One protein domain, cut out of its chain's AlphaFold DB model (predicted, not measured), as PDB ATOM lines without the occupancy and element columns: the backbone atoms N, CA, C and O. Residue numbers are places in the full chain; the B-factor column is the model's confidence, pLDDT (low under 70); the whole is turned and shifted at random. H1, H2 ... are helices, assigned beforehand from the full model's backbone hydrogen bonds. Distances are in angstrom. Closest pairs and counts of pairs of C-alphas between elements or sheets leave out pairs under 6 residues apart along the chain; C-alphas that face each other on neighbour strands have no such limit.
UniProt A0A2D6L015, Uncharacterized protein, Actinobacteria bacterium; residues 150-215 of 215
ATOM      1  N   PRO A 150      86.519 -36.225  35.479       95.62
ATOM      2  CA  PRO A 150      85.627 -35.780  34.407       95.62
ATOM      3  C   PRO A 150      84.511 -34.840  34.890       95.62
ATOM      4  O   PRO A 150      83.928 -34.121  34.082       95.62
ATOM      5  N   ILE A 151      84.219 -34.805  36.194       97.31
ATOM      6  CA  ILE A 151      83.179 -33.941  36.767       97.31
ATOM      7  C   ILE A 151      83.651 -32.480  36.826       97.31
ATOM      8  O   ILE A 151      82.828 -31.571  36.753       97.31
ATOM      9  N   PHE A 152      84.965 -32.231  36.907       96.31
ATOM     10  CA  PHE A 152      85.527 -30.879  36.993       96.31
ATOM     11  C   PHE A 152      85.045 -29.946  35.867       96.31
ATOM     12  O   PHE A 152      84.418 -28.932  36.184       96.31
ATOM     13  N   PRO A 153      85.258 -30.262  34.570       95.31
ATOM     14  CA  PRO A 153      84.795 -29.393  33.492       95.31
ATOM     15  C   PRO A 153      83.269 -29.257  33.464       95.31
ATOM     16  O   PRO A 153      82.774 -28.188  33.126       95.31
ATOM     17  N   VAL A 154      82.515 -30.289  33.858       96.38
ATOM     18  CA  VAL A 154      81.044 -30.231  33.905       96.38
ATOM     19  C   VAL A 154      80.574 -29.225  34.950       96.38
ATOM     20  O   VAL A 154      79.730 -28.386  34.652       96.38
ATOM     21  N   VAL A 155      81.137 -29.270  36.158       96.56
ATOM     22  CA  VAL A 155      80.796 -28.316  37.222       96.56
ATOM     23  C   VAL A 155      81.235 -26.910  36.837       96.56
ATOM     24  O   VAL A 155      80.447 -25.975  36.972       96.56
ATOM     25  N   TYR A 156      82.459 -26.766  36.321       94.56
ATOM     26  CA  TYR A 156      83.008 -25.459  35.989       94.56
ATOM     27  C   TYR A 156      82.221 -24.783  34.858       94.56
ATOM     28  O   TYR A 156      81.691 -23.680  35.004       94.56
ATOM     29  N   LEU A 157      82.076 -25.475  33.727       94.81
ATOM     30  CA  LEU A 157      81.355 -24.953  32.569       94.81
ATOM     31  C   LEU A 157      79.850 -24.872  32.824       94.81
ATOM     32  O   LEU A 157      79.211 -23.934  32.356       94.81
ATOM     33  N   GLY A 158      79.283 -25.803  33.595       96.81
ATOM     34  CA  GLY A 158      77.877 -25.779  33.994       96.81
ATOM     35  C   GLY A 158      77.536 -24.540  34.820       96.81
ATOM     36  O   GLY A 158      76.548 -23.863  34.532       96.81
ATOM     37  N   TRP A 159      78.388 -24.171  35.782       97.31
ATOM     38  CA  TRP A 159      78.233 -22.916  36.519       97.31
ATOM     39  C   TRP A 159      78.278 -21.710  35.586       97.31
ATOM     40  O   TRP A 159      77.398 -20.850  35.649       97.31
ATOM     41  N   MET A 160      79.275 -21.647  34.698       95.44
ATOM     42  CA  MET A 160      79.386 -20.545  33.740       95.44
ATOM     43  C   MET A 160      78.145 -20.446  32.843       95.44
ATOM     44  O   MET A 160      77.617 -19.349  32.653       95.44
ATOM     45  N   ALA A 161      77.646 -21.580  32.346       96.81
ATOM     46  CA  ALA A 161      76.472 -21.659  31.484       96.81
ATOM     47  C   ALA A 161      75.180 -21.222  32.188       96.81
ATOM     48  O   ALA A 161      74.313 -20.637  31.545       96.81
ATOM     49  N   ILE A 162      75.052 -21.454  33.498       97.50
ATOM     50  CA  ILE A 162      73.899 -21.008  34.296       97.50
ATOM     51  C   ILE A 162      74.031 -19.529  34.677       97.50
ATOM     52  O   ILE A 162      73.087 -18.748  34.541       97.50
ATOM     53  N   MET A 163      75.205 -19.116  35.156       97.62
ATOM     54  CA  MET A 163      75.386 -17.789  35.744       97.62
ATOM     55  C   MET A 163      75.566 -16.683  34.710       97.62
ATOM     56  O   MET A 163      75.233 -15.534  35.007       97.62
ATOM     57  N   ALA A 164      76.025 -16.992  33.494       96.62
ATOM     58  CA  ALA A 164      76.086 -16.003  32.422       96.62
ATOM     59  C   ALA A 164      74.683 -15.476  32.031       96.62
ATOM     60  O   ALA A 164      74.490 -14.260  32.104       96.62
ATOM     61  N   PRO A 165      73.665 -16.313  31.733       97.62
ATOM     62  CA  PRO A 165      72.289 -15.852  31.518       97.62
ATOM     63  C   PRO A 165      71.705 -15.071  32.700       97.62
ATOM     64  O   PRO A 165      71.097 -14.019  32.503       97.62
ATOM     65  N   VAL A 166      71.936 -15.529  33.937       97.31
ATOM     66  CA  VAL A 166      71.488 -14.815  35.148       97.31
ATOM     67  C   VAL A 166      72.115 -13.419  35.227       97.31
ATOM     68  O   VAL A 166      71.438 -12.438  35.551       97.31
ATOM     69  N   ALA A 167      73.403 -13.297  34.898       96.44
ATOM     70  CA  ALA A 167      74.103 -12.020  34.861       96.44
ATOM     71  C   ALA A 167      73.566 -11.091  33.769       96.44
ATOM     72  O   ALA A 167      73.382  -9.902  34.037       96.44
ATOM     73  N   VAL A 168      73.277 -11.629  32.579       97.38
ATOM     74  CA  VAL A 168      72.673 -10.895  31.455       97.38
ATOM     75  C   VAL A 168      71.298 -10.362  31.852       97.38
ATOM     76  O   VAL A 168      71.053  -9.164  31.720       97.38
ATOM     77  N   ALA A 169      70.427 -11.205  32.413       97.00
ATOM     78  CA  ALA A 169      69.092 -10.801  32.857       97.00
ATOM     79  C   ALA A 169      69.157  -9.718  33.947       97.00
ATOM     80  O   ALA A 169      68.467  -8.698  33.876       97.00
ATOM     81  N   GLY A 170      70.039  -9.892  34.937       95.94
ATOM     82  CA  GLY A 170      70.255  -8.902  35.991       95.94
ATOM     83  C   GLY A 170      70.844  -7.585  35.474       95.94
ATOM     84  O   GLY A 170      70.488  -6.520  35.973       95.94
ATOM     85  N   TRP A 171      71.740  -7.641  34.486       96.94
ATOM     86  CA  TRP A 171      72.286  -6.460  33.817       96.94
ATOM     87  C   TRP A 171      71.212  -5.727  33.010       96.94
ATOM     88  O   TRP A 171      71.080  -4.515  33.159       96.94
ATOM     89  N   LEU A 172      70.398  -6.448  32.235       96.88
ATOM     90  CA  LEU A 172      69.321  -5.870  31.431       96.88
ATOM     91  C   LEU A 172      68.285  -5.170  32.316       96.88
ATOM     92  O   LEU A 172      67.896  -4.042  32.031       96.88
ATOM     93  N   ARG A 173      67.908  -5.786  33.443       96.75
ATOM     94  CA  ARG A 173      67.006  -5.165  34.421       96.75
ATOM     95  C   ARG A 173      67.562  -3.847  34.971       96.75
ATOM     96  O   ARG A 173      66.812  -2.884  35.087       96.75
ATOM     97  N   ARG A 174      68.864  -3.786  35.285       94.19
ATOM     98  CA  ARG A 174      69.523  -2.541  35.729       94.19
ATOM     99  C   ARG A 174      69.571  -1.490  34.621       94.19
ATOM    100  O   ARG A 174      69.298  -0.327  34.892       94.19
ATOM    101  N   ARG A 175      69.835  -1.908  33.379       93.81
ATOM    102  CA  ARG A 175      69.838  -1.021  32.207       93.81
ATOM    103  C   ARG A 175      68.474  -0.397  31.943       93.81
ATOM    104  O   ARG A 175      68.406   0.807  31.738       93.81
ATOM    105  N   ILE A 176      67.403  -1.188  32.007       94.25
ATOM    106  CA  ILE A 176      66.022  -0.692  31.882       94.25
ATOM    107  C   ILE A 176      65.693   0.286  33.022       94.25
ATOM    108  O   ILE A 176      65.009   1.276  32.802       94.25
ATOM    109  N   GLY A 177      66.231   0.050  34.223       93.12
ATOM    110  CA  GLY A 177      66.120   0.957  35.369       93.12
ATOM    111  C   GLY A 177      67.020   2.201  35.324       93.12
ATOM    112  O   GLY A 177      67.084   2.913  36.320       93.12
ATOM    113  N   GLY A 178      67.730   2.459  34.220       93.56
ATOM    114  CA  GLY A 178      68.553   3.659  34.028       93.56
ATOM    115  C   GLY A 178      70.001   3.576  34.532       93.56
ATOM    116  O   GLY A 178      70.751   4.534  34.363       93.56
ATOM    117  N   ASP A 179      70.443   2.451  35.106       91.19
ATOM    118  CA  ASP A 179      71.831   2.281  35.555       91.19
ATOM    119  C   ASP A 179      72.753   1.878  34.391       91.19
ATOM    120  O   ASP A 179      72.682   0.766  33.852       91.19
ATOM    121  N   LEU A 180      73.655   2.791  34.016       87.81
ATOM    122  CA  LEU A 180      74.630   2.600  32.940       87.81
ATOM    123  C   LEU A 180      76.055   2.299  33.438       87.81
ATOM    124  O   LEU A 180      76.950   2.114  32.609       87.81
ATOM    125  N   SER A 181      76.264   2.213  34.756       90.31
ATOM    126  CA  SER A 181      77.588   2.156  35.397       90.31
ATOM    127  C   SER A 181      78.399   0.903  35.059       90.31
ATOM    128  O   SER A 181      79.627   0.939  35.026       90.31
ATOM    129  N   THR A 182      77.729  -0.224  34.799       90.75
ATOM    130  CA  THR A 182      78.381  -1.530  34.625       90.75
ATOM    131  C   THR A 182      78.220  -2.046  33.194       90.75
ATOM    132  O   THR A 182      77.106  -2.094  32.652       90.75
ATOM    133  N   SER A 183      79.315  -2.478  32.565       95.00
ATOM    134  CA  SER A 183      79.273  -3.144  31.255       95.00
ATOM    135  C   SER A 183      78.688  -4.559  31.364       95.00
ATOM    136  O   SER A 183      78.735  -5.182  32.428       95.00
ATOM    137  N   LEU A 184      78.137  -5.088  30.264       93.75
ATOM    138  CA  LEU A 184      77.617  -6.460  30.234       93.75
ATOM    139  C   LEU A 184      78.711  -7.468  30.602       93.75
ATOM    140  O   LEU A 184      78.495  -8.344  31.439       93.75
ATOM    141  N   TRP A 185      79.906  -7.292  30.035       93.44
ATOM    142  CA  TRP A 185      81.031  -8.181  30.303       93.44
ATOM    143  C   TRP A 185      81.440  -8.158  31.776       93.44
ATOM    144  O   TRP A 185      81.593  -9.212  32.374       93.44
ATOM    145  N   ALA A 186      81.532  -6.985  32.409       93.50
ATOM    146  CA  ALA A 186      81.848  -6.911  33.835       93.50
ATOM    147  C   ALA A 186      80.784  -7.610  34.701       93.50
ATOM    148  O   ALA A 186      81.113  -8.250  35.700       93.50
ATOM    149  N   ALA A 187      79.505  -7.530  34.313       94.25
ATOM    150  CA  ALA A 187      78.432  -8.231  35.011       94.25
ATOM    151  C   ALA A 187      78.555  -9.760  34.878       94.25
ATOM    152  O   ALA A 187      78.413 -10.463  35.881       94.25
ATOM    153  N   VAL A 188      78.836 -10.262  33.670       95.31
ATOM    154  CA  VAL A 188      79.035 -11.698  33.414       95.31
ATOM    155  C   VAL A 188      80.307 -12.202  34.093       95.31
ATOM    156  O   VAL A 188      80.219 -13.158  34.852       95.31
ATOM    157  N   ASP A 189      81.453 -11.538  33.910       93.62
ATOM    158  CA  ASP A 189      82.744 -11.905  34.523       93.62
ATOM    159  C   ASP A 189      82.602 -12.007  36.050       93.62
ATOM    160  O   ASP A 189      83.006 -12.987  36.673       93.62
ATOM    161  N   ARG A 190      81.908 -11.046  36.673       94.31
ATOM    162  CA  ARG A 190      81.660 -11.070  38.118       94.31
ATOM    163  C   ARG A 190      80.846 -12.284  38.578       94.31
ATOM    164  O   ARG A 190      81.156 -12.851  39.619       94.31
ATOM    165  N   ARG A 191      79.776 -12.650  37.868       94.06
ATOM    166  CA  ARG A 191      78.851 -13.725  38.289       94.06
ATOM    167  C   ARG A 191      79.326 -15.117  37.872       94.06
ATOM    168  O   ARG A 191      79.215 -16.061  38.647       94.06
ATOM    169  N   ALA A 192      79.820 -15.246  36.647       93.81
ATOM    170  CA  ALA A 192      80.198 -16.524  36.062       93.81
ATOM    171  C   ALA A 192      81.604 -16.964  36.485       93.81
ATOM    172  O   ALA A 192      81.802 -18.153  36.701       93.81
ATOM    173  N   TYR A 193      82.545 -16.026  36.641       92.00
ATOM    174  CA  TYR A 193      83.936 -16.339  36.980       92.00
ATOM    175  C   TYR A 193      84.258 -16.015  38.446       92.00
ATOM    176  O   TYR A 193      84.491 -16.917  39.241       92.00
ATOM    177  N   TRP A 194      84.167 -14.751  38.871       92.75
ATOM    178  CA  TRP A 194      84.592 -14.357  40.230       92.75
ATOM    179  C   TRP A 194      83.722 -14.909  41.367       92.75
ATOM    180  O   TRP A 194      84.167 -15.016  42.511       92.75
ATOM    181  N   GLN A 195      82.466 -15.241  41.077       95.12
ATOM    182  CA  GLN A 195      81.570 -15.901  42.028       95.12
ATOM    183  C   GLN A 195      81.561 -17.425  41.893       95.12
ATOM    184  O   GLN A 195      80.810 -18.085  42.605       95.12
ATOM    185  N   HIS A 196      82.390 -17.988  41.013       96.25
ATOM    186  CA  HIS A 196      82.501 -19.426  40.848       96.25
ATOM    187  C   HIS A 196      83.041 -20.072  42.141       96.25
ATOM    188  O   HIS A 196      84.128 -19.700  42.588       96.25
ATOM    189  N   PRO A 197      82.359 -21.069  42.741       95.69
ATOM    190  CA  PRO A 197      82.773 -21.645  44.024       95.69
ATOM    191  C   PRO A 197      84.200 -22.209  44.015       95.69
ATOM    192  O   PRO A 197      84.950 -22.023  44.970       95.69
ATOM    193  N   LEU A 198      84.598 -22.857  42.915       95.50
ATOM    194  CA  LEU A 198      85.951 -23.403  42.759       95.50
ATOM    195  C   LEU A 198      87.035 -22.313  42.662       95.50
ATOM    196  O   LEU A 198      88.122 -22.513  43.202       95.50
ATOM    197  N   GLU A 199      86.737 -21.160  42.050       95.25
ATOM    198  CA  GLU A 199      87.643 -19.999  42.007       95.25
ATOM    199  C   GLU A 199      87.740 -19.344  43.385       95.25
ATOM    200  O   GLU A 199      88.830 -19.080  43.886       95.25
ATOM    201  N   GLN A 200      86.600 -19.152  44.057       95.69
ATOM    202  CA  GLN A 200      86.570 -18.615  45.418       95.69
ATOM    203  C   GLN A 200      87.369 -19.486  46.386       95.69
ATOM    204  O   GLN A 200      88.129 -18.962  47.198       95.69
ATOM    205  N   GLN A 201      87.249 -20.812  46.288       95.56
ATOM    206  CA  GLN A 201      88.049 -21.735  47.085       95.56
ATOM    207  C   GLN A 201      89.555 -21.558  46.828       95.56
ATOM    208  O   GLN A 201      90.331 -21.558  47.787       95.56
ATOM    209  N   ALA A 202      89.968 -21.393  45.568       94.44
ATOM    210  CA  ALA A 202      91.367 -21.176  45.209       94.44
ATOM    211  C   ALA A 202      91.905 -19.865  45.807       94.44
ATOM    212  O   ALA A 202      92.906 -19.887  46.527       94.44
ATOM    213  N   TYR A 203      91.163 -18.762  45.669       93.38
ATOM    214  CA  TYR A 203      91.518 -17.480  46.288       93.38
ATOM    215  C   TYR A 203      91.553 -17.534  47.819       93.38
ATOM    216  O   TYR A 203      92.443 -16.955  48.444       93.38
ATOM    217  N   LEU A 204      90.610 -18.242  48.450       93.94
ATOM    218  CA  LEU A 204      90.587 -18.424  49.903       93.94
ATOM    219  C   LEU A 204      91.790 -19.228  50.402       93.94
ATOM    220  O   LEU A 204      92.313 -18.945  51.479       93.94
ATOM    221  N   ARG A 205      92.253 -20.232  49.650       92.81
ATOM    222  CA  ARG A 205      93.472 -20.963  50.015       92.81
ATOM    223  C   ARG A 205      94.707 -20.082  49.838       92.81
ATOM    224  O   ARG A 205      95.549 -20.059  50.734       92.81
ATOM    225  N   ALA A 206      94.785 -19.336  48.738       91.62
ATOM    226  CA  ALA A 206      95.898 -18.435  48.471       91.62
ATOM    227  C   ALA A 206      96.026 -17.333  49.534       91.62
ATOM    228  O   ALA A 206      97.126 -17.061  50.021       91.62
ATOM    229  N   SER A 207      94.908 -16.751  49.977       92.31
ATOM    230  CA  SER A 207      94.914 -15.741  51.040       92.31
ATOM    231  C   SER A 207      95.379 -16.308  52.384       92.31
ATOM    232  O   SER A 207      96.220 -15.694  53.043       92.31
ATOM    233  N   ARG A 208      94.927 -17.513  52.762       92.31
ATOM    234  CA  ARG A 208      95.393 -18.212  53.974       92.31
ATOM    235  C   ARG A 208      96.889 -18.519  53.927       92.31
ATOM    236  O   ARG A 208      97.581 -18.313  54.919       92.31
ATOM    237  N   ALA A 209      97.397 -18.969  52.779       89.50
ATOM    238  CA  ALA A 209      98.826 -19.216  52.590       89.50
ATOM    239  C   ALA A 209      99.649 -17.924  52.720       89.50
ATOM    240  O   ALA A 209     100.723 -17.931  53.316       89.50
ATOM    241  N   SER A 210      99.129 -16.801  52.214       89.38
ATOM    242  CA  SER A 210      99.748 -15.484  52.386       89.38
ATOM    243  C   SER A 210      99.801 -15.058  53.854       89.38
ATOM    244  O   SER A 210     100.858 -14.639  54.315       89.38
ATOM    245  N   GLN A 211      98.696 -15.210  54.591       89.88
ATOM    246  CA  GLN A 211      98.612 -14.849  56.013       89.88
ATOM    247  C   GLN A 211      99.573 -15.665  56.885       89.88
ATOM    248  O   GLN A 211     100.259 -15.100  57.729       89.88
ATOM    249  N   ALA A 212      99.676 -16.976  56.641       88.75
ATOM    250  CA  ALA A 212     100.562 -17.866  57.393       88.75
ATOM    251  C   ALA A 212     102.061 -17.561  57.212       88.75
ATOM    252  O   ALA A 212     102.873 -18.052  57.985       88.75
ATOM    253  N   ARG A 213     102.440 -16.790  56.182       84.81
ATOM    254  CA  ARG A 213     103.827 -16.357  55.944       84.81
ATOM    255  C   ARG A 213     104.133 -14.964  56.496       84.81
ATOM    256  O   ARG A 213     105.299 -14.590  56.540       84.81
ATOM    257  N   SER A 214     103.108 -14.177  56.828       83.12
ATOM    258  CA  SER A 214     103.251 -12.808  57.345       83.12
ATOM    259  C   SER A 214     103.152 -12.701  58.868       83.12
ATOM    260  O   SER A 214     103.390 -11.616  59.394       83.12
ATOM    261  N   GLY A 215     102.744 -13.776  59.546       64.44
ATOM    262  CA  GLY A 215     102.734 -13.890  61.007       64.44
ATOM    263  C   GLY A 215     103.890 -14.750  61.480       64.44
ATOM    264  O   GLY A 215     104.445 -14.414  62.545       64.44
TER     265      GLY A 215
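This is residues 150 to 215 of the 215 residues of an uncharacterized protein of Actinobacteria bacterium (UniProt A0A2D6L015). A long helix, H1, and a shorter one, H2, form a helical hairpin, H2 folding back along residues 159 to 171 of H1; a third helix, H3, then turns away, and its residues 204 to 214 stick out as a free arm. The whole is flat and angular, spanning 48 by 34 by 12 A. The printed part has 66 residues with three named helices, H1, H2 and H3 in chain order, no named strand, and the class all helix. It is loose, with a radius of gyration of the C-alphas of 15.6 A.

H1, residues 151 to 176, and H2, residues 184 to 194, form a hairpin and touch, with the C-alphas of Met 160 and Ala 192 closest at 4.7 A. H1 touches H2 with residues 159 to 171 alone. The two run opposite ways at a shallow tilt of 34 degrees, only just short of steep. H3, residues 197 to 214, is close to but not clearly touching H2; their closest C-alphas, of Trp 194 and Gln 200, are 7.0 A apart. H2 and H3 run the same way at a steep tilt of 67 degrees. H3 is also close to but not clearly touching H1, with the C-alphas of Tyr 156 and Leu 198 closest at 7.7 A, and their lines are about perpendicular at 81 degrees. Backbone O i to N i+4 pairs are within hydrogen-bond range in 21 of 22 cases in H1, 6 of 7 in H2 and 13 of 14 in H3.

H1 begins at C-alpha 151 (83.179, -33.941, 36.767) and is 37.7 A long. H2 is 14.5 A long. H3 is 26.0 A long and ends at C-alpha 214 (103.251, -12.808, 57.345).

The C-alphas farthest apart, of Ile 176 and Gly 215, are 48.7 A apart. The printed part has no cut. The link from H1 to H2 is short and that from H2 to H3 is tight. Residue 215, the chain's last, is under 70 in pLDDT.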